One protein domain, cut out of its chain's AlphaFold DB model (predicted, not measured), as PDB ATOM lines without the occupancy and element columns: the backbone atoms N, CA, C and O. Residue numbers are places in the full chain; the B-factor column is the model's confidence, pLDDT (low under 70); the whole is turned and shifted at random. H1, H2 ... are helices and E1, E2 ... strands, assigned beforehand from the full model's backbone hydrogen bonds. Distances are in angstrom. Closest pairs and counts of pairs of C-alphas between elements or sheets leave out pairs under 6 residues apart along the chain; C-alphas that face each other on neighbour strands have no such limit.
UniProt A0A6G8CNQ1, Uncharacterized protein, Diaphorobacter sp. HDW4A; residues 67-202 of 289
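Overview. This is residues 67 to 202 of the 289 residues of an uncharacterized protein of Diaphorobacter sp. HDW4A (UniProt A0A6G8CNQ1). A five-stranded sheet forms a slab between helices, with H2 and H4 over one face and H7 over the other. H4 is also the meeting place of the other helices: H1 packs side by side with it, running the opposite way at a shallow tilt of 11 degrees, H6 packs on it at a steep tilt of 64 degrees, and the short H5 meets its last residues, 129 to 130. The printed part has 136 residues with seven named helices and five named strands, in the order H1 H2 E1 H3 E2 H4 H5 H6 E3 H7 E4 E5; the sheet runs E2 E3 E1 E4 E5, all antiparallel, and the class is mixed, helices and strands. The whole is compact, with a radius of gyration of the C-alphas of 15.6 A and spans of 45 by 36 by 25 A.

Arrangement. H1, residues 67 to 78, touches H4, residues 118 to 130, through residues 119 to 123 of H4 alone; the closest C-alphas are those of Leu 72 and Tyr 119, 5.8 A apart, at a shallow tilt of 11 degrees, opposite ways. H4 is the hub, touching three helices. In the sheet, E2, residues 111 to 113, and E5, residues 198 to 201, are the edge strands, while E3, residues 161 to 166, E1, residues 93 to 98, and E4, residues 192 to 195, are inner. H2, residues 83 to 91, is on the sheet at a height of 8.0 A, over E1 and, only just, with 3 of its C-alphas, over E3; it runs across the strands, at 68 degrees to E1 on the local plane. Its closest C-alpha pair with E3 is Ala 88 and Arg 165, 6.4 A. H3, residues 99 to 102, only grazes the sheet. Between E2 and E3, N 165 and O 112 are within hydrogen-bond range at 2.9 A; between E3 and E1, N 162 and O 97 at 2.9 A. H4 is on the same face as H2, at a height of 9.5 A, slantwise to the strands. H6, residues 147 to 158, touches H4 at a steep tilt of 64 degrees, opposite ways, with the C-alphas of Trp 126 and Ala 154 closest at 6.5 A. H5, residues 141 to 144, only just touches H4, with 3 pairs of C-alphas within 8 A, the closest Ile 130 and Leu 141 at 4.9 A. H7, residues 175 to 185, is on the opposite face at a height of 9.9 A, over E1 and slantwise to it at 55 degrees on the local plane. E1, H3, E2 and E3, H7, E4 are split strand-helix-strand units, two strands running the same way with another strand between them, each with a right-handed crossover. N 94 and O 194 of E1 and E4 are 2.9 A apart; the hairpin E4 and E5 has N 200 and O 193 at 2.8 A. Every O i to N i+4 pair is within range in H1 and H2, against 6 of 9 in H4, 6 of 8 in H6 and 5 of 7 in H7; H3 and H5 are too short for such a pair.

Along the chain. H1 begins at C-alpha 67, (-49.111, -16.491, -42.791), and is 16.5 A long. H2 is 11.9 A, E1 17.1 A, H3 4.7 A and E2 6.8 A long. H4 begins at C-alpha 118, (-45.234, -25.969, -28.943), and is 16.6 A long. H5 is 5.1 A, H6 16.7 A, E3 16.3 A, H7 15.5 A and E4 10.2 A long. E5, 10.1 A long, ends at C-alpha 201, (-35.489, -14.207, -24.012).

Size, cuts and confidence. The two C-alphas farthest apart are those of Ser 137 and Lys 169, 47.8 A. The printed part has no cut, and none of its links is long; the link from H4 to H5 has 10 residues. The mean pLDDT of the printed part is 90.5, and residues 134 to 136 are under 70.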
ATOM      1  N   TRP A  67     -48.925 -15.085 -42.431       89.12
ATOM      2  CA  TRP A  67     -49.111 -16.491 -42.791       89.12
ATOM      3  C   TRP A  67     -48.607 -17.459 -41.706       89.12
ATOM      4  O   TRP A  67     -49.260 -18.465 -41.428       89.12
ATOM      5  N   LEU A  68     -47.487 -17.144 -41.048       89.88
ATOM      6  CA  LEU A  68     -46.915 -17.952 -39.967       89.88
ATOM      7  C   LEU A  68     -47.799 -17.864 -38.717       89.88
ATOM      8  O   LEU A  68     -48.139 -18.878 -38.111       89.88
ATOM      9  N   ALA A  69     -48.241 -16.647 -38.382       91.69
ATOM     10  CA  ALA A  69     -49.157 -16.398 -37.274       91.69
ATOM     11  C   ALA A  69     -50.505 -17.114 -37.472       91.69
ATOM     12  O   ALA A  69     -51.004 -17.762 -36.554       91.69
ATOM     13  N   GLN A  70     -51.079 -17.046 -38.676       90.69
ATOM     14  CA  GLN A  70     -52.313 -17.755 -39.032       90.69
ATOM     15  C   GLN A  70     -52.146 -19.274 -38.951       90.69
ATOM     16  O   GLN A  70     -53.046 -19.958 -38.461       90.69
ATOM     17  N   SER A  71     -50.995 -19.795 -39.379       88.38
ATOM     18  CA  SER A  71     -50.692 -21.227 -39.296       88.38
ATOM     19  C   SER A  71     -50.612 -21.692 -37.840       88.38
ATOM     20  O   SER A  71     -51.246 -22.682 -37.488       88.38
ATOM     21  N   LEU A  72     -49.944 -20.935 -36.961       91.12
ATOM     22  CA  LEU A  72     -49.915 -21.223 -35.521       91.12
ATOM     23  C   LEU A  72     -51.292 -21.140 -34.863       91.12
ATOM     24  O   LEU A  72     -51.626 -21.978 -34.031       91.12
ATOM     25  N   ASN A  73     -52.105 -20.149 -35.229       91.00
ATOM     26  CA  ASN A  73     -53.464 -20.020 -34.698       91.00
ATOM     27  C   ASN A  73     -54.348 -21.194 -35.134       91.00
ATOM     28  O   ASN A  73     -55.096 -21.741 -34.324       91.00
ATOM     29  N   SER A  74     -54.235 -21.602 -36.399       88.94
ATOM     30  CA  SER A  74     -54.944 -22.767 -36.933       88.94
ATOM     31  C   SER A  74     -54.502 -24.044 -36.224       88.94
ATOM     32  O   SER A  74     -55.339 -24.854 -35.836       88.94
ATOM     33  N   ALA A  75     -53.198 -24.182 -35.981       86.69
ATOM     34  CA  ALA A  75     -52.643 -25.308 -35.256       86.69
ATOM     35  C   ALA A  75     -53.139 -25.397 -33.815       86.69
ATOM     36  O   ALA A  75     -53.637 -26.445 -33.415       86.69
ATOM     37  N   GLY A  76     -53.080 -24.292 -33.068       89.50
ATOM     38  CA  GLY A  76     -53.599 -24.230 -31.702       89.50
ATOM     39  C   GLY A  76     -55.108 -24.463 -31.623       89.50
ATOM     40  O   GLY A  76     -55.592 -24.989 -30.633       89.50
ATOM     41  N   SER A  77     -55.861 -24.139 -32.680       90.81
ATOM     42  CA  SER A  77     -57.303 -24.429 -32.734       90.81
ATOM     43  C   SER A  77     -57.598 -25.916 -32.964       90.81
ATOM     44  O   SER A  77     -58.601 -26.425 -32.473       90.81
ATOM     45  N   ARG A  78     -56.748 -26.616 -33.725       89.12
ATOM     46  CA  ARG A  78     -56.910 -28.050 -34.031       89.12
ATOM     47  C   ARG A  78     -56.374 -28.946 -32.925       89.12
ATOM     48  O   ARG A  78     -56.989 -29.955 -32.599       89.12
ATOM     49  N   VAL A  79     -55.223 -28.580 -32.373       89.56
ATOM     50  CA  VAL A  79     -54.531 -29.321 -31.321       89.56
ATOM     51  C   VAL A  79     -54.203 -28.347 -30.190       89.56
ATOM     52  O   VAL A  79     -53.052 -27.913 -30.068       89.56
ATOM     53  N   PRO A  80     -55.211 -27.956 -29.388       92.44
ATOM     54  CA  PRO A  80     -55.004 -27.021 -28.294       92.44
ATOM     55  C   PRO A  80     -54.074 -27.614 -27.239       92.44
ATOM     56  O   PRO A  80     -53.985 -28.834 -27.057       92.44
ATOM     57  N   ALA A  81     -53.377 -26.730 -26.532       94.12
ATOM     58  CA  ALA A  81     -52.670 -27.114 -25.327       94.12
ATOM     59  C   ALA A  81     -53.683 -27.489 -24.231       94.12
ATOM     60  O   ALA A  81     -54.841 -27.069 -24.234       94.12
ATOM     61  N   LEU A  82     -53.243 -28.295 -23.273       94.38
ATOM     62  CA  LEU A  82     -53.998 -28.598 -22.068       94.38
ATOM     63  C   LEU A  82     -54.270 -27.297 -21.303       94.38
ATOM     64  O   LEU A  82     -53.409 -26.419 -21.231       94.38
ATOM     65  N   GLY A  83     -55.438 -27.196 -20.663       96.88
ATOM     66  CA  GLY A  83     -55.847 -25.967 -19.969       96.88
ATOM     67  C   GLY A  83     -54.849 -25.496 -18.904       96.88
ATOM     68  O   GLY A  83     -54.599 -24.301 -18.766       96.88
ATOM     69  N   ASP A  84     -54.198 -26.426 -18.200       96.88
ATOM     70  CA  ASP A  84     -53.136 -26.091 -17.245       96.88
ATOM     71  C   ASP A  84     -51.885 -25.512 -17.925       96.88
ATOM     72  O   ASP A  84     -51.212 -24.653 -17.354       96.88
ATOM     73  N   THR A  85     -51.565 -25.970 -19.139       96.94
ATOM     74  CA  THR A  85     -50.446 -25.449 -19.930       96.94
ATOM     75  C   THR A  85     -50.764 -24.023 -20.363       96.94
ATOM     76  O   THR A  85     -49.967 -23.123 -20.110       96.94
ATOM     77  N   GLU A  86     -51.952 -23.774 -20.917       96.75
ATOM     78  CA  GLU A  86     -52.386 -22.420 -21.293       96.75
ATOM     79  C   GLU A  86     -52.398 -21.464 -20.094       96.75
ATOM     80  O   GLU A  86     -51.864 -20.355 -20.167       96.75
ATOM     81  N   LYS A  87     -52.929 -21.917 -18.951       97.38
ATOM     82  CA  LYS A  87     -52.928 -21.147 -17.704       97.38
ATOM     83  C   LYS A  87     -51.512 -20.830 -17.232       97.38
ATOM     84  O   LYS A  87     -51.264 -19.715 -16.772       97.38
ATOM     85  N   ALA A  88     -50.581 -21.777 -17.352       97.62
ATOM     86  CA  ALA A  88     -49.188 -21.554 -16.991       97.62
ATOM     87  C   ALA A  88     -48.512 -20.517 -17.903       97.62
ATOM     88  O   ALA A  88     -47.758 -19.687 -17.401       97.62
ATOM     89  N   PHE A  89     -48.823 -20.491 -19.204       96.75
ATOM     90  CA  PHE A  89     -48.334 -19.436 -20.101       96.75
ATOM     91  C   PHE A  89     -48.933 -18.069 -19.758       96.75
ATOM     92  O   PHE A  89     -48.212 -17.079 -19.792       96.75
ATOM     93  N   ALA A  90     -50.218 -18.001 -19.400       96.00
ATOM     94  CA  ALA A  90     -50.902 -16.739 -19.112       96.00
ATOM     95  C   ALA A  90     -50.554 -16.139 -17.737       96.00
ATOM     96  O   ALA A  90     -50.455 -14.923 -17.595       96.00
ATOM     97  N   HIS A  91     -50.401 -16.977 -16.710       96.50
ATOM     98  CA  HIS A  91     -50.337 -16.539 -15.307       96.50
ATOM     99  C   HIS A  91     -49.330 -17.322 -14.455       96.50
ATOM    100  O   HIS A  91     -49.311 -17.177 -13.235       96.50
ATOM    101  N   GLY A  92     -48.553 -18.210 -15.066       97.62
ATOM    102  CA  GLY A  92     -47.636 -19.094 -14.362       97.62
ATOM    103  C   GLY A  92     -46.176 -18.766 -14.623       97.62
ATOM    104  O   GLY A  92     -45.803 -17.652 -14.998       97.62
ATOM    105  N   PHE A  93     -45.351 -19.783 -14.396       97.88
ATOM    106  CA  PHE A  93     -43.929 -19.760 -14.683       97.88
ATOM    107  C   PHE A  93     -43.562 -20.964 -15.541       97.88
ATOM    108  O   PHE A  93     -43.845 -22.110 -15.174       97.88
ATOM    109  N   ILE A  94     -42.938 -20.688 -16.679       98.00
ATOM    110  CA  ILE A  94     -42.447 -21.691 -17.619       98.00
ATOM    111  C   ILE A  94     -41.019 -21.333 -17.986       98.00
ATOM    112  O   ILE A  94     -40.680 -20.159 -18.141       98.00
ATOM    113  N   PHE A  95     -40.184 -22.345 -18.166       96.88
ATOM    114  CA  PHE A  95     -38.860 -22.165 -18.738       96.88
ATOM    115  C   PHE A  95     -38.615 -23.142 -19.881       96.88
ATOM    116  O   PHE A  95     -39.135 -24.260 -19.889       96.88
ATOM    117  N   ALA A  96     -37.822 -22.695 -20.849       95.56
ATOM    118  CA  ALA A  96     -37.260 -23.529 -21.893       95.56
ATOM    119  C   ALA A  96     -35.788 -23.799 -21.596       95.56
ATOM    120  O   ALA A  96     -35.032 -22.888 -21.243       95.56
ATOM    121  N   MET A  97     -35.381 -25.040 -21.811       93.00
ATOM    122  CA  MET A  97     -33.986 -25.464 -21.807       93.00
ATOM    123  C   MET A  97     -33.639 -26.016 -23.172       93.00
ATOM    124  O   MET A  97     -34.484 -26.666 -23.790       93.00
ATOM    125  N   ASP A  98     -32.393 -25.824 -23.598       90.06
ATOM    126  CA  ASP A  98     -31.845 -26.656 -24.661       90.06
ATOM    127  C   ASP A  98     -31.994 -28.127 -24.260       90.06
ATOM    128  O   ASP A  98     -31.769 -28.511 -23.113       90.06
ATOM    129  N   VAL A  99     -32.417 -28.952 -25.198       86.31
ATOM    130  CA  VAL A  99     -32.658 -30.386 -25.049       86.31
ATOM    131  C   VAL A  99     -31.496 -31.163 -24.422       86.31
ATOM    132  O   VAL A  99     -31.744 -32.114 -23.678       86.31
ATOM    133  N   ILE A 100     -30.242 -30.762 -24.653       82.75
ATOM    134  CA  ILE A 100     -29.066 -31.391 -24.041       82.75
ATOM    135  C   ILE A 100     -29.030 -31.074 -22.550       82.75
ATOM    136  O   ILE A 100     -28.861 -31.980 -21.733       82.75
ATOM    137  N   ASP A 101     -29.198 -29.803 -22.187       87.00
ATOM    138  CA  ASP A 101     -29.232 -29.395 -20.785       87.00
ATOM    139  C   ASP A 101     -30.492 -29.931 -20.089       87.00
ATOM    140  O   ASP A 101     -30.437 -30.367 -18.942       87.00
ATOM    141  N   ALA A 102     -31.615 -29.992 -20.804       90.31
ATOM    142  CA  ALA A 102     -32.871 -30.553 -20.332       90.31
ATOM    143  C   ALA A 102     -32.760 -32.051 -20.016       90.31
ATOM    144  O   ALA A 102     -33.384 -32.531 -19.075       90.31
ATOM    145  N   ALA A 103     -31.966 -32.803 -20.785       87.19
ATOM    146  CA  ALA A 103     -31.708 -34.220 -20.529       87.19
ATOM    147  C   ALA A 103     -30.883 -34.462 -19.253       87.19
ATOM    148  O   ALA A 103     -30.837 -35.589 -18.767       87.19
ATOM    149  N   ARG A 104     -30.235 -33.421 -18.719       86.94
ATOM    150  CA  ARG A 104     -29.463 -33.459 -17.470       86.94
ATOM    151  C   ARG A 104     -30.253 -32.933 -16.271       86.94
ATOM    152  O   ARG A 104     -29.712 -32.910 -15.171       86.94
ATOM    153  N   LEU A 105     -31.491 -32.482 -16.475       88.31
ATOM    154  CA  LEU A 105     -32.328 -31.993 -15.388       88.31
ATOM    155  C   LEU A 105     -32.791 -33.141 -14.501       88.31
ATOM    156  O   LEU A 105     -33.439 -34.082 -14.964       88.31
ATOM    157  N   GLU A 106     -32.573 -32.981 -13.205       88.31
ATOM    158  CA  GLU A 106     -33.262 -33.757 -12.182       88.31
ATOM    159  C   GLU A 106     -34.604 -33.078 -11.889       88.31
ATOM    160  O   GLU A 106     -34.737 -32.231 -11.005       88.31
ATOM    161  N   ILE A 107     -35.604 -33.390 -12.715       87.75
ATOM    162  CA  ILE A 107     -36.940 -32.794 -12.611       87.75
ATOM    163  C   ILE A 107     -37.585 -33.240 -11.294       87.75
ATOM    164  O   ILE A 107     -37.831 -34.426 -11.077       87.75
ATOM    165  N   THR A 108     -37.883 -32.279 -10.420       92.44
ATOM    166  CA  THR A 108     -38.641 -32.521  -9.188       92.44
ATOM    167  C   THR A 108     -40.144 -32.587  -9.479       92.44
ATOM    168  O   THR A 108     -40.607 -32.174 -10.539       92.44
ATOM    169  N   SER A 109     -40.944 -33.040  -8.508       94.75
ATOM    170  CA  SER A 109     -42.413 -33.056  -8.618       94.75
ATOM    171  C   SER A 109     -43.044 -31.676  -8.835       94.75
ATOM    172  O   SER A 109     -44.208 -31.586  -9.219       94.75
ATOM    173  N   ASP A 110     -42.290 -30.603  -8.589       96.56
ATOM    174  CA  ASP A 110     -42.748 -29.231  -8.784       96.56
ATOM    175  C   ASP A 110     -42.673 -28.784 -10.249       96.56
ATOM    176  O   ASP A 110     -43.077 -27.665 -10.554       96.56
ATOM    177  N   PHE A 111     -42.163 -29.610 -11.163       96.88
ATOM    178  CA  PHE A 111     -42.042 -29.262 -12.573       96.88
ATOM    179  C   PHE A 111     -42.611 -30.354 -13.466       96.88
ATOM    180  O   PHE A 111     -42.367 -31.543 -13.275       96.88
ATOM    181  N   VAL A 112     -43.368 -29.933 -14.477       96.12
ATOM    182  CA  VAL A 112     -43.979 -30.834 -15.457       96.12
ATOM    183  C   VAL A 112     -43.618 -30.360 -16.854       96.12
ATOM    184  O   VAL A 112     -43.750 -29.177 -17.179       96.12
ATOM    185  N   GLU A 113     -43.156 -31.285 -17.691       95.62
ATOM    186  CA  GLU A 113     -42.886 -30.991 -19.095       95.62
ATOM    187  C   GLU A 113     -44.188 -30.718 -19.863       95.62
ATOM    188  O   GLU A 113     -45.171 -31.445 -19.730       95.62
ATOM    189  N   CYS A 114     -44.181 -29.682 -20.700       94.88
ATOM    190  CA  CYS A 114     -45.317 -29.253 -21.514       94.88
ATOM    191  C   CYS A 114     -45.055 -29.523 -23.001       94.88
ATOM    192  O   CYS A 114     -44.809 -28.602 -23.781       94.88
ATOM    193  N   ALA A 115     -45.088 -30.791 -23.412       90.12
ATOM    194  CA  ALA A 115     -44.863 -31.175 -24.814       90.12
ATOM    195  C   ALA A 115     -45.967 -30.672 -25.775       90.12
ATOM    196  O   ALA A 115     -45.786 -30.620 -26.990       90.12
ATOM    197  N   ASP A 116     -47.121 -30.287 -25.236       91.44
ATOM    198  CA  ASP A 116     -48.279 -29.739 -25.939       91.44
ATOM    199  C   ASP A 116     -48.210 -28.218 -26.172       91.44
ATOM    200  O   ASP A 116     -49.006 -27.684 -26.941       91.44
ATOM    201  N   ALA A 117     -47.243 -27.522 -25.566       92.00
ATOM    202  CA  ALA A 117     -47.105 -26.064 -25.601       92.00
ATOM    203  C   ALA A 117     -46.485 -25.488 -26.885       92.00
ATOM    204  O   ALA A 117     -46.259 -24.280 -26.981       92.00
ATOM    205  N   TRP A 118     -46.144 -26.332 -27.856       90.81
ATOM    206  CA  TRP A 118     -45.234 -25.969 -28.943       90.81
ATOM    207  C   TRP A 118     -45.681 -24.723 -29.735       90.81
ATOM    208  O   TRP A 118     -44.840 -23.884 -30.046       90.81
ATOM    209  N   TYR A 119     -46.982 -24.535 -30.006       92.69
ATOM    210  CA  TYR A 119     -47.481 -23.374 -30.766       92.69
ATOM    211  C   TYR A 119     -47.490 -22.079 -29.941       92.69
ATOM    212  O   TYR A 119     -47.297 -20.993 -30.493       92.69
ATOM    213  N   LEU A 120     -47.699 -22.190 -28.622       94.44
ATOM    214  CA  LEU A 120     -47.620 -21.064 -27.688       94.44
ATOM    215  C   LEU A 120     -46.186 -20.543 -27.643       94.44
ATOM    216  O   LEU A 120     -45.951 -19.347 -27.805       94.44
ATOM    217  N   VAL A 121     -45.227 -21.464 -27.533       94.31
ATOM    218  CA  VAL A 121     -43.798 -21.152 -27.559       94.31
ATOM    219  C   VAL A 121     -43.382 -20.566 -28.908       94.31
ATOM    220  O   VAL A 121     -42.724 -19.526 -28.952       94.31
ATOM    221  N   ALA A 122     -43.780 -21.205 -30.011       93.81
ATOM    222  CA  ALA A 122     -43.454 -20.783 -31.372       93.81
ATOM    223  C   ALA A 122     -43.801 -19.316 -31.627       93.81
ATOM    224  O   ALA A 122     -43.026 -18.586 -32.243       93.81
ATOM    225  N   ARG A 123     -44.939 -18.857 -31.092       93.38
ATOM    226  CA  ARG A 123     -45.398 -17.471 -31.220       93.38
ATOM    227  C   ARG A 123     -44.391 -16.460 -30.664       93.38
ATOM    228  O   ARG A 123     -44.321 -15.346 -31.179       93.38
ATOM    229  N   ASN A 124     -43.622 -16.837 -29.643       92.62
ATOM    230  CA  ASN A 124     -42.621 -15.979 -29.017       92.62
ATOM    231  C   ASN A 124     -41.191 -16.233 -29.516       92.62
ATOM    232  O   ASN A 124     -40.430 -15.273 -29.632       92.62
ATOM    233  N   LEU A 125     -40.832 -17.481 -29.842       91.06
ATOM    234  CA  LEU A 125     -39.480 -17.830 -30.301       91.06
ATOM    235  C   LEU A 125     -39.231 -17.476 -31.762       91.06
ATOM    236  O   LEU A 125     -38.216 -16.867 -32.098       91.06
ATOM    237  N   TRP A 126     -40.166 -17.808 -32.648       92.75
ATOM    238  CA  TRP A 126     -39.950 -17.627 -34.079       92.75
ATOM    239  C   TRP A 126     -39.724 -16.186 -34.517       92.75
ATOM    240  O   TRP A 126     -38.916 -16.005 -35.423       92.75
ATOM    241  N   PRO A 127     -40.322 -15.144 -33.911       91.50
ATOM    242  CA  PRO A 127     -39.932 -13.795 -34.271       91.50
ATOM    243  C   PRO A 127     -38.454 -13.492 -34.023       91.50
ATOM    244  O   PRO A 127     -37.853 -12.778 -34.819       91.50
ATOM    245  N   ILE A 128     -37.856 -14.041 -32.963       87.12
ATOM    246  CA  ILE A 128     -36.421 -13.878 -32.698       87.12
ATOM    247  C   ILE A 128     -35.623 -14.583 -33.792       87.12
ATOM    248  O   ILE A 128     -34.734 -13.977 -34.385       87.12
ATOM    249  N   LEU A 129     -35.984 -15.830 -34.098       88.25
ATOM    250  CA  LEU A 129     -35.312 -16.639 -35.110       88.25
ATOM    251  C   LEU A 129     -35.361 -15.985 -36.496       88.25
ATOM    252  O   LEU A 129     -34.331 -15.776 -37.128       88.25
ATOM    253  N   ILE A 130     -36.553 -15.654 -36.992       88.38
ATOM    254  CA  ILE A 130     -36.724 -15.258 -38.396       88.38
ATOM    255  C   ILE A 130     -36.230 -13.837 -38.677       88.38
ATOM    256  O   ILE A 130     -35.861 -13.536 -39.810       88.38
ATOM    257  N   HIS A 131     -36.206 -12.974 -37.654       86.06
ATOM    258  CA  HIS A 131     -35.653 -11.618 -37.732       86.06
ATOM    259  C   HIS A 131     -34.188 -11.549 -37.290       86.06
ATOM    260  O   HIS A 131     -33.592 -10.468 -37.308       86.06
ATOM    261  N   TYR A 132     -33.582 -12.683 -36.929       81.50
ATOM    262  CA  TYR A 132     -32.152 -12.762 -36.672       81.50
ATOM    263  C   TYR A 132     -31.381 -12.380 -37.938       81.50
ATOM    264  O   TYR A 132     -31.578 -12.959 -39.011       81.50
ATOM    265  N   ARG A 133     -30.494 -11.387 -37.816       76.12
ATOM    266  CA  ARG A 133     -29.586 -10.983 -38.892       76.12
ATOM    267  C   ARG A 133     -28.294 -11.764 -38.753       76.12
ATOM    268  O   ARG A 133     -27.602 -11.629 -37.746       76.12
ATOM    269  N   ARG A 134     -27.934 -12.526 -39.785       69.19
ATOM    270  CA  ARG A 134     -26.582 -13.086 -39.863       69.19
ATOM    271  C   ARG A 134     -25.598 -11.928 -40.015       69.19
ATOM    272  O   ARG A 134     -25.836 -11.020 -40.812       69.19
ATOM    273  N   SER A 135     -24.507 -11.970 -39.253       67.88
ATOM    274  CA  SER A 135     -23.478 -10.918 -39.198       67.88
ATOM    275  C   SER A 135     -22.939 -10.523 -40.577       67.88
ATOM    276  O   SER A 135     -22.521  -9.386 -40.768       67.88
ATOM    277  N   GLU A 136     -23.007 -11.432 -41.551       67.56
ATOM    278  CA  GLU A 136     -22.442 -11.234 -42.886       67.56
ATOM    279  C   GLU A 136     -23.431 -10.752 -43.944       67.56
ATOM    280  O   GLU A 136     -23.040 -10.036 -44.861       67.56
ATOM    281  N   SER A 137     -24.708 -11.136 -43.865       70.44
ATOM    282  CA  SER A 137     -25.646 -10.900 -44.969       70.44
ATOM    283  C   SER A 137     -26.434  -9.602 -44.832       70.44
ATOM    284  O   SER A 137     -27.098  -9.203 -45.788       70.44
ATOM    285  N   SER A 138     -26.409  -8.942 -43.666       80.56
ATOM    286  CA  SER A 138     -27.271  -7.806 -43.264       80.56
ATOM    287  C   SER A 138     -28.790  -8.057 -43.335       80.56
ATOM    288  O   SER A 138     -29.553  -7.301 -42.723       80.56
ATOM    289  N   LYS A 139     -29.206  -9.126 -44.023       86.06
ATOM    290  CA  LYS A 139     -30.563  -9.630 -44.204       86.06
ATOM    291  C   LYS A 139     -30.940 -10.590 -43.077       86.06
ATOM    292  O   LYS A 139     -30.111 -11.347 -42.567       86.06
ATOM    293  N   THR A 140     -32.209 -10.562 -42.720       88.12
ATOM    294  CA  THR A 140     -32.857 -11.525 -41.829       88.12
ATOM    295  C   THR A 140     -33.131 -12.850 -42.545       88.12
ATOM    296  O   THR A 140     -33.119 -12.898 -43.778       88.12
ATOM    297  N   LEU A 141     -33.421 -13.926 -41.800       86.31
ATOM    298  CA  LEU A 141     -33.865 -15.186 -42.415       86.31
ATOM    299  C   LEU A 141     -35.117 -14.963 -43.266       86.31
ATOM    300  O   LEU A 141     -35.156 -15.404 -44.411       86.31
ATOM    301  N   LEU A 142     -36.075 -14.191 -42.744       91.06
ATOM    302  CA  LEU A 142     -37.309 -13.830 -43.441       91.06
ATOM    303  C   LEU A 142     -37.067 -13.116 -44.782       91.06
ATOM    304  O   LEU A 142     -37.810 -13.332 -45.731       91.06
ATOM    305  N   GLU A 143     -36.041 -12.268 -44.875       91.75
ATOM    306  CA  GLU A 143     -35.676 -11.561 -46.115       91.75
ATOM    307  C   GLU A 143     -34.864 -12.427 -47.091       91.75
ATOM    308  O   GLU A 143     -34.696 -12.053 -48.254       91.75
ATOM    309  N   SER A 144     -34.299 -13.538 -46.618       89.56
ATOM    310  CA  SER A 144     -33.369 -14.378 -47.384       89.56
ATOM    311  C   SER A 144     -33.958 -15.702 -47.864       89.56
ATOM    312  O   SER A 144     -33.350 -16.342 -48.716       89.56
ATOM    313  N   MET A 145     -35.106 -16.107 -47.323       89.88
ATOM    314  CA  MET A 145     -35.702 -17.424 -47.540       89.88
ATOM    315  C   MET A 145     -37.166 -17.307 -47.938       89.88
ATOM    316  O   MET A 145     -37.881 -16.389 -47.529       89.88
ATOM    317  N   THR A 146     -37.626 -18.271 -48.723       91.00
ATOM    318  CA  THR A 146     -39.045 -18.451 -49.034       91.00
ATOM    319  C   THR A 146     -39.807 -19.015 -47.829       91.00
ATOM    320  O   THR A 146     -39.214 -19.507 -46.865       91.00
ATOM    321  N   SER A 147     -41.146 -18.978 -47.869       87.50
ATOM    322  CA  SER A 147     -41.969 -19.571 -46.801       87.50
ATOM    323  C   SER A 147     -41.692 -21.059 -46.605       87.50
ATOM    324  O   SER A 147     -41.711 -21.544 -45.476       87.50
ATOM    325  N   ASP A 148     -41.429 -21.767 -47.701       87.00
ATOM    326  CA  ASP A 148     -41.307 -23.223 -47.708       87.00
ATOM    327  C   ASP A 148     -39.945 -23.668 -47.155       87.00
ATOM    328  O   ASP A 148     -39.857 -24.698 -46.494       87.00
ATOM    329  N   GLU A 149     -38.909 -22.843 -47.322       88.69
ATOM    330  CA  GLU A 149     -37.590 -23.042 -46.707       88.69
ATOM    331  C   GLU A 149     -37.569 -22.651 -45.224       88.69
ATOM    332  O   GLU A 149     -36.906 -23.298 -44.412       88.69
ATOM    333  N   LEU A 150     -38.305 -21.600 -44.845       87.62
ATOM    334  CA  LEU A 150     -38.307 -21.092 -43.472       87.62
ATOM    335  C   LEU A 150     -38.994 -22.059 -42.497       87.62
ATOM    336  O   LEU A 150     -38.598 -22.156 -41.336       87.62
ATOM    337  N   TRP A 151     -40.004 -22.794 -42.968       84.81
ATOM    338  CA  TRP A 151     -40.763 -23.752 -42.166       84.81
ATOM    339  C   TRP A 151     -39.926 -24.841 -41.489       84.81
ATOM    340  O   TRP A 151     -39.968 -24.935 -40.258       84.81
ATOM    341  N   PRO A 152     -39.176 -25.678 -42.233       83.56
ATOM    342  CA  PRO A 152     -38.385 -26.745 -41.632       83.56
ATOM    343  C   PRO A 152     -37.325 -26.195 -40.677       83.56
ATOM    344  O   PRO A 152     -37.048 -26.819 -39.658       83.56
ATOM    345  N   ILE A 153     -36.787 -25.002 -40.949       85.38
ATOM    346  CA  ILE A 153     -35.830 -24.329 -40.065       85.38
ATOM    347  C   ILE A 153     -36.500 -23.940 -38.745       85.38
ATOM    348  O   ILE A 153     -35.988 -24.276 -37.679       85.38
ATOM    349  N   ALA A 154     -37.661 -23.288 -38.808       86.44
ATOM    350  CA  ALA A 154     -38.412 -22.854 -37.636       86.44
ATOM    351  C   ALA A 154     -38.895 -24.037 -36.776       86.44
ATOM    352  O   ALA A 154     -38.828 -23.992 -35.546       86.44
ATOM    353  N   LEU A 155     -39.340 -25.126 -37.406       86.25
ATOM    354  CA  LEU A 155     -39.721 -26.351 -36.700       86.25
ATOM    355  C   LEU A 155     -38.513 -27.045 -36.068       86.25
ATOM    356  O   LEU A 155     -38.584 -27.458 -34.912       86.25
ATOM    357  N   ASN A 156     -37.400 -27.150 -36.798       84.06
ATOM    358  CA  ASN A 156     -36.173 -27.736 -36.269       84.06
ATOM    359  C   ASN A 156     -35.619 -26.934 -35.080       84.06
ATOM    360  O   ASN A 156     -35.083 -27.539 -34.155       84.06
ATOM    361  N   ASP A 157     -35.768 -25.607 -35.088       87.00
ATOM    362  CA  ASP A 157     -35.407 -24.742 -33.961       87.00
ATOM    363  C   ASP A 157     -36.212 -25.080 -32.696       87.00
ATOM    364  O   ASP A 157     -35.631 -25.343 -31.646       87.00
ATOM    365  N   LEU A 158     -37.541 -25.209 -32.801       88.75
ATOM    366  CA  LEU A 158     -38.386 -25.591 -31.658       88.75
ATOM    367  C   LEU A 158     -38.026 -26.949 -31.064       88.75
ATOM    368  O   LEU A 158     -38.115 -27.132 -29.853       88.75
ATOM    369  N   GLN A 159     -37.607 -27.894 -31.904       85.75
ATOM    370  CA  GLN A 159     -37.192 -29.229 -31.471       85.75
ATOM    371  C   GLN A 159     -35.911 -29.235 -30.631       85.75
ATOM    372  O   GLN A 159     -35.555 -30.274 -30.073       85.75
ATOM    373  N   ASN A 160     -35.214 -28.104 -30.537       86.94
ATOM    374  CA  ASN A 160     -34.020 -27.968 -29.711       86.94
ATOM    375  C   ASN A 160     -34.358 -27.648 -28.261       86.94
ATOM    376  O   ASN A 160     -33.457 -27.628 -27.431       86.94
ATOM    377  N   TYR A 161     -35.630 -27.415 -27.941       91.06
ATOM    378  CA  TYR A 161     -36.042 -26.981 -26.620       91.06
ATOM    379  C   TYR A 161     -36.974 -27.982 -25.946       91.06
ATOM    380  O   TYR A 161     -37.807 -28.621 -26.584       91.06
ATOM    381  N   ARG A 162     -36.865 -28.080 -24.622       93.19
ATOM    382  CA  ARG A 162     -37.875 -28.707 -23.759       93.19
ATOM    383  C   ARG A 162     -38.449 -27.656 -22.822       93.19
ATOM    384  O   ARG A 162     -37.713 -26.799 -22.330       93.19
ATOM    385  N   PHE A 163     -39.757 -27.721 -22.596       95.44
ATOM    386  CA  PHE A 163     -40.508 -26.710 -21.852       95.44
ATOM    387  C   PHE A 163     -41.045 -27.302 -20.566       95.44
ATOM    388  O   PHE A 163     -41.681 -28.352 -20.596       95.44
ATOM    389  N   PHE A 164     -40.848 -26.608 -19.454       97.06
ATOM    390  CA  PHE A 164     -41.279 -27.073 -18.143       97.06
ATOM    391  C   PHE A 164     -42.096 -25.986 -17.463       97.06
ATOM    392  O   PHE A 164     -41.625 -24.855 -17.322       97.06
ATOM    393  N   ARG A 165     -43.311 -26.329 -17.031       97.50
ATOM    394  CA  ARG A 165     -44.134 -25.457 -16.189       97.50
ATOM    395  C   ARG A 165     -43.912 -25.779 -14.721       97.50
ATOM    396  O   ARG A 165     -43.756 -26.942 -14.352       97.50
ATOM    397  N   TYR A 166     -43.941 -24.744 -13.897       97.88
ATOM    398  CA  TYR A 166     -43.865 -24.867 -12.450       97.88
ATOM    399  C   TYR A 166     -45.243 -25.147 -11.836       97.88
ATOM    400  O   TYR A 166     -46.217 -24.458 -12.136       97.88
ATOM    401  N   MET A 167     -45.301 -26.145 -10.959       97.69
ATOM    402  CA  MET A 167     -46.483 -26.649 -10.250       97.69
ATOM    403  C   MET A 167     -46.436 -26.373  -8.740       97.69
ATOM    404  O   MET A 167     -47.342 -26.779  -8.012       97.69
ATOM    405  N   GLY A 168     -45.384 -25.713  -8.247       95.75
ATOM    406  CA  GLY A 168     -45.261 -25.406  -6.825       95.75
ATOM    407  C   GLY A 168     -46.302 -24.395  -6.333       95.75
ATOM    408  O   GLY A 168     -47.004 -23.738  -7.102       95.75
ATOM    409  N   LYS A 169     -46.396 -24.255  -5.007       94.19
ATOM    410  CA  LYS A 169     -47.480 -23.509  -4.337       94.19
ATOM    411  C   LYS A 169     -47.549 -22.023  -4.700       94.19
ATOM    412  O   LYS A 169     -48.631 -21.445  -4.658       94.19
ATOM    413  N   SER A 170     -46.413 -21.395  -5.006       96.00
ATOM    414  CA  SER A 170     -46.323 -19.953  -5.259       96.00
ATOM    415  C   SER A 170     -45.499 -19.662  -6.506       96.00
ATOM    416  O   SER A 170     -44.282 -19.842  -6.497       96.00
ATOM    417  N   VAL A 171     -46.157 -19.170  -7.558       97.19
ATOM    418  CA  VAL A 171     -45.491 -18.718  -8.787       97.19
ATOM    419  C   VAL A 171     -44.519 -17.576  -8.447       97.19
ATOM    420  O   VAL A 171     -44.909 -16.654  -7.723       97.19
ATOM    421  N   PRO A 172     -43.268 -17.602  -8.946       96.94
ATOM    422  CA  PRO A 172     -42.336 -16.495  -8.768       96.94
ATOM    423  C   PRO A 172     -42.938 -15.167  -9.245       96.94
ATOM    424  O   PRO A 172     -43.544 -15.094 -10.308       96.94
ATOM    425  N   THR A 173     -42.751 -14.087  -8.490       94.44
ATOM    426  CA  THR A 173     -43.308 -12.768  -8.858       94.44
ATOM    427  C   THR A 173     -42.312 -11.885  -9.604       94.44
ATOM    428  O   THR A 173     -42.647 -10.785 -10.036       94.44
ATOM    429  N   SER A 174     -41.071 -12.351  -9.761       90.88
ATOM    430  CA  SER A 174     -40.008 -11.635 -10.465       90.88
ATOM    431  C   SER A 174     -39.031 -12.594 -11.140       90.88
ATOM    432  O   SER A 174     -38.863 -13.736 -10.707       90.88
ATOM    433  N   LEU A 175     -38.311 -12.100 -12.152       88.19
ATOM    434  CA  LEU A 175     -37.238 -12.851 -12.815       88.19
ATOM    435  C   LEU A 175     -36.125 -13.282 -11.852       88.19
ATOM    436  O   LEU A 175     -35.535 -14.344 -12.029       88.19
ATOM    437  N   LEU A 176     -35.841 -12.481 -10.819       87.19
ATOM    438  CA  LEU A 176     -34.847 -12.833  -9.807       87.19
ATOM    439  C   LEU A 176     -35.285 -14.069  -9.013       87.19
ATOM    440  O   LEU A 176     -34.506 -15.002  -8.864       87.19
ATOM    441  N   GLN A 177     -36.537 -14.102  -8.554       93.75
ATOM    442  CA  GLN A 177     -37.075 -15.275  -7.859       93.75
ATOM    443  C   GLN A 177     -37.146 -16.492  -8.786       93.75
ATOM    444  O   GLN A 177     -36.758 -17.586  -8.388       93.75
ATOM    445  N   ALA A 178     -37.584 -16.299 -10.033       95.00
ATOM    446  CA  ALA A 178     -37.633 -17.357 -11.038       95.00
ATOM    447  C   ALA A 178     -36.249 -17.977 -11.285       95.00
ATOM    448  O   ALA A 178     -36.098 -19.193 -11.315       95.00
ATOM    449  N   THR A 179     -35.209 -17.154 -11.405       90.19
ATOM    450  CA  THR A 179     -33.840 -17.647 -11.604       90.19
ATOM    451  C   THR A 179     -33.230 -18.258 -10.351       90.19
ATOM    452  O   THR A 179     -32.526 -19.257 -10.459       90.19
ATOM    453  N   GLN A 180     -33.520 -17.728  -9.161       91.44
ATOM    454  CA  GLN A 180     -33.139 -18.368  -7.897       91.44
ATOM    455  C   GLN A 180     -33.756 -19.762  -7.765       91.44
ATOM    456  O   GLN A 180     -33.054 -20.694  -7.383       91.44
ATOM    457  N   LEU A 181     -35.029 -19.910  -8.135       94.12
ATOM    458  CA  LEU A 181     -35.723 -21.194  -8.158       94.12
ATOM    459  C   LEU A 181     -35.037 -22.185  -9.113       94.12
ATOM    460  O   LEU A 181     -34.762 -23.317  -8.728       94.12
ATOM    461  N   LEU A 182     -34.701 -21.755 -10.333       93.62
ATOM    462  CA  LEU A 182     -34.065 -22.628 -11.325       93.62
ATOM    463  C   LEU A 182     -32.621 -23.009 -10.991       93.62
ATOM    464  O   LEU A 182     -32.204 -24.112 -11.329       93.62
ATOM    465  N   ARG A 183     -31.875 -22.155 -10.281       90.81
ATOM    466  CA  ARG A 183     -30.504 -22.466  -9.830       90.81
ATOM    467  C   ARG A 183     -30.428 -23.682  -8.911       90.81
ATOM    468  O   ARG A 183     -29.366 -24.284  -8.812       90.81
ATOM    469  N   VAL A 184     -31.524 -24.025  -8.233       90.25
ATOM    470  CA  VAL A 184     -31.603 -25.237  -7.406       90.25
ATOM    471  C   VAL A 184     -31.750 -26.491  -8.273       90.25
ATOM    472  O   VAL A 184     -31.255 -27.546  -7.898       90.25
ATOM    473  N   LEU A 185     -32.402 -26.373  -9.433       89.00
ATOM    474  CA  LEU A 185     -32.654 -27.495 -10.344       89.00
ATOM    475  C   LEU A 185     -31.489 -27.773 -11.285       89.00
ATOM    476  O   LEU A 185     -31.281 -28.909 -11.696       89.00
ATOM    477  N   THR A 186     -30.786 -26.725 -11.712       87.88
ATOM    478  CA  THR A 186     -29.743 -26.851 -12.723       87.88
ATOM    479  C   THR A 186     -28.711 -25.735 -12.625       87.88
ATOM    480  O   THR A 186     -29.062 -24.573 -12.397       87.88
ATOM    481  N   PRO A 187     -27.420 -26.055 -12.830       86.06
ATOM    482  CA  PRO A 187     -26.392 -25.039 -12.996       86.06
ATOM    483  C   PRO A 187     -26.485 -24.332 -14.359       86.06
ATOM    484  O   PRO A 187     -25.936 -23.240 -14.510       86.06
ATOM    485  N   SER A 188     -27.156 -24.931 -15.352       85.88
ATOM    486  CA  SER A 188     -27.307 -24.354 -16.689       85.88
ATOM    487  C   SER A 188     -28.397 -23.283 -16.700       85.88
ATOM    488  O   SER A 188     -29.508 -23.492 -16.218       85.88
ATOM    489  N   THR A 189     -28.099 -22.125 -17.288       86.75
ATOM    490  CA  THR A 189     -29.093 -21.059 -17.442       86.75
ATOM    491  C   THR A 189     -30.162 -21.480 -18.461       86.75
ATOM    492  O   THR A 189     -29.795 -21.881 -19.567       86.75
ATOM    493  N   PRO A 190     -31.464 -21.347 -18.145       92.31
ATOM    494  CA  PRO A 190     -32.533 -21.518 -19.130       92.31
ATOM    495  C   PRO A 190     -32.347 -20.597 -20.333       92.31
ATOM    496  O   PRO A 190     -31.852 -19.477 -20.205       92.31
ATOM    497  N   THR A 191     -32.776 -21.058 -21.504       90.06
ATOM    498  CA  THR A 191     -32.678 -20.276 -22.741       90.06
ATOM    499  C   THR A 191     -33.793 -19.235 -22.827       90.06
ATOM    500  O   THR A 191     -33.591 -18.123 -23.308       90.06
ATOM    501  N   HIS A 192     -34.983 -19.576 -22.330       93.38
ATOM    502  CA  HIS A 192     -36.151 -18.703 -22.387       93.38
ATOM    503  C   HIS A 192     -37.027 -18.877 -21.152       93.38
ATOM    504  O   HIS A 192     -37.110 -19.980 -20.613       93.38
ATOM    505  N   LEU A 193     -37.710 -17.811 -20.734       95.62
ATOM    506  CA  LEU A 193     -38.672 -17.838 -19.633       95.62
ATOM    507  C   LEU A 193     -40.000 -17.212 -20.051       95.62
ATOM    508  O   LEU A 193     -40.030 -16.236 -20.800       95.62
ATOM    509  N   TRP A 194     -41.083 -17.718 -19.474       97.06
ATOM    510  CA  TRP A 194     -42.376 -17.053 -19.429       97.06
ATOM    511  C   TRP A 194     -42.764 -16.866 -17.972       97.06
ATOM    512  O   TRP A 194     -42.690 -17.808 -17.181       97.06
ATOM    513  N   LEU A 195     -43.165 -15.653 -17.613       96.62
ATOM    514  CA  LEU A 195     -43.588 -15.317 -16.263       96.62
ATOM    515  C   LEU A 195     -44.798 -14.392 -16.328       96.62
ATOM    516  O   LEU A 195     -44.692 -13.278 -16.830       96.62
ATOM    517  N   ASN A 196     -45.933 -14.848 -15.796       94.69
ATOM    518  CA  ASN A 196     -47.186 -14.088 -15.749       94.69
ATOM    519  C   ASN A 196     -47.632 -13.530 -17.115       94.69
ATOM    520  O   ASN A 196     -48.058 -12.381 -17.203       94.69
ATOM    521  N   GLY A 197     -47.515 -14.328 -18.182       92.88
ATOM    522  CA  GLY A 197     -47.910 -13.915 -19.534       92.88
ATOM    523  C   GLY A 197     -46.804 -13.231 -20.332       92.88
ATOM    524  O   GLY A 197     -46.881 -13.186 -21.559       92.88
ATOM    525  N   ASP A 198     -45.755 -12.755 -19.663       92.62
ATOM    526  CA  ASP A 198     -44.642 -12.079 -20.313       92.62
ATOM    527  C   ASP A 198     -43.553 -13.073 -20.719       92.62
ATOM    528  O   ASP A 198     -43.174 -13.964 -19.955       92.62
ATOM    529  N   PHE A 199     -43.025 -12.894 -21.927       93.06
ATOM    530  CA  PHE A 199     -41.924 -13.680 -22.470       93.06
ATOM    531  C   PHE A 199     -40.590 -12.947 -22.305       93.06
ATOM    532  O   PHE A 199     -40.461 -11.770 -22.646       93.06
ATOM    533  N   PHE A 200     -39.578 -13.671 -21.834       89.62
ATOM    534  CA  PHE A 200     -38.240 -13.158 -21.581       89.62
ATOM    535  C   PHE A 200     -37.210 -14.030 -22.305       89.62
ATOM    536  O   PHE A 200     -36.902 -15.133 -21.836       89.62
ATOM    537  N   PRO A 201     -36.646 -13.555 -23.430       85.81
ATOM    538  CA  PRO A 201     -35.489 -14.207 -24.012       85.81
ATOM    539  C   PRO A 201     -34.303 -14.015 -23.073       85.81
ATOM    540  O   PRO A 201     -33.972 -12.886 -22.693       85.81
ATOM    541  N   ILE A 202     -33.663 -15.110 -22.672       81.44
ATOM    542  CA  ILE A 202     -32.405 -15.019 -21.944       81.44
ATOM    543  C   ILE A 202     -31.320 -14.978 -23.001       81.44
ATOM    544  O   ILE A 202     -30.849 -16.001 -23.489       81.44
TER     545      ILE A 202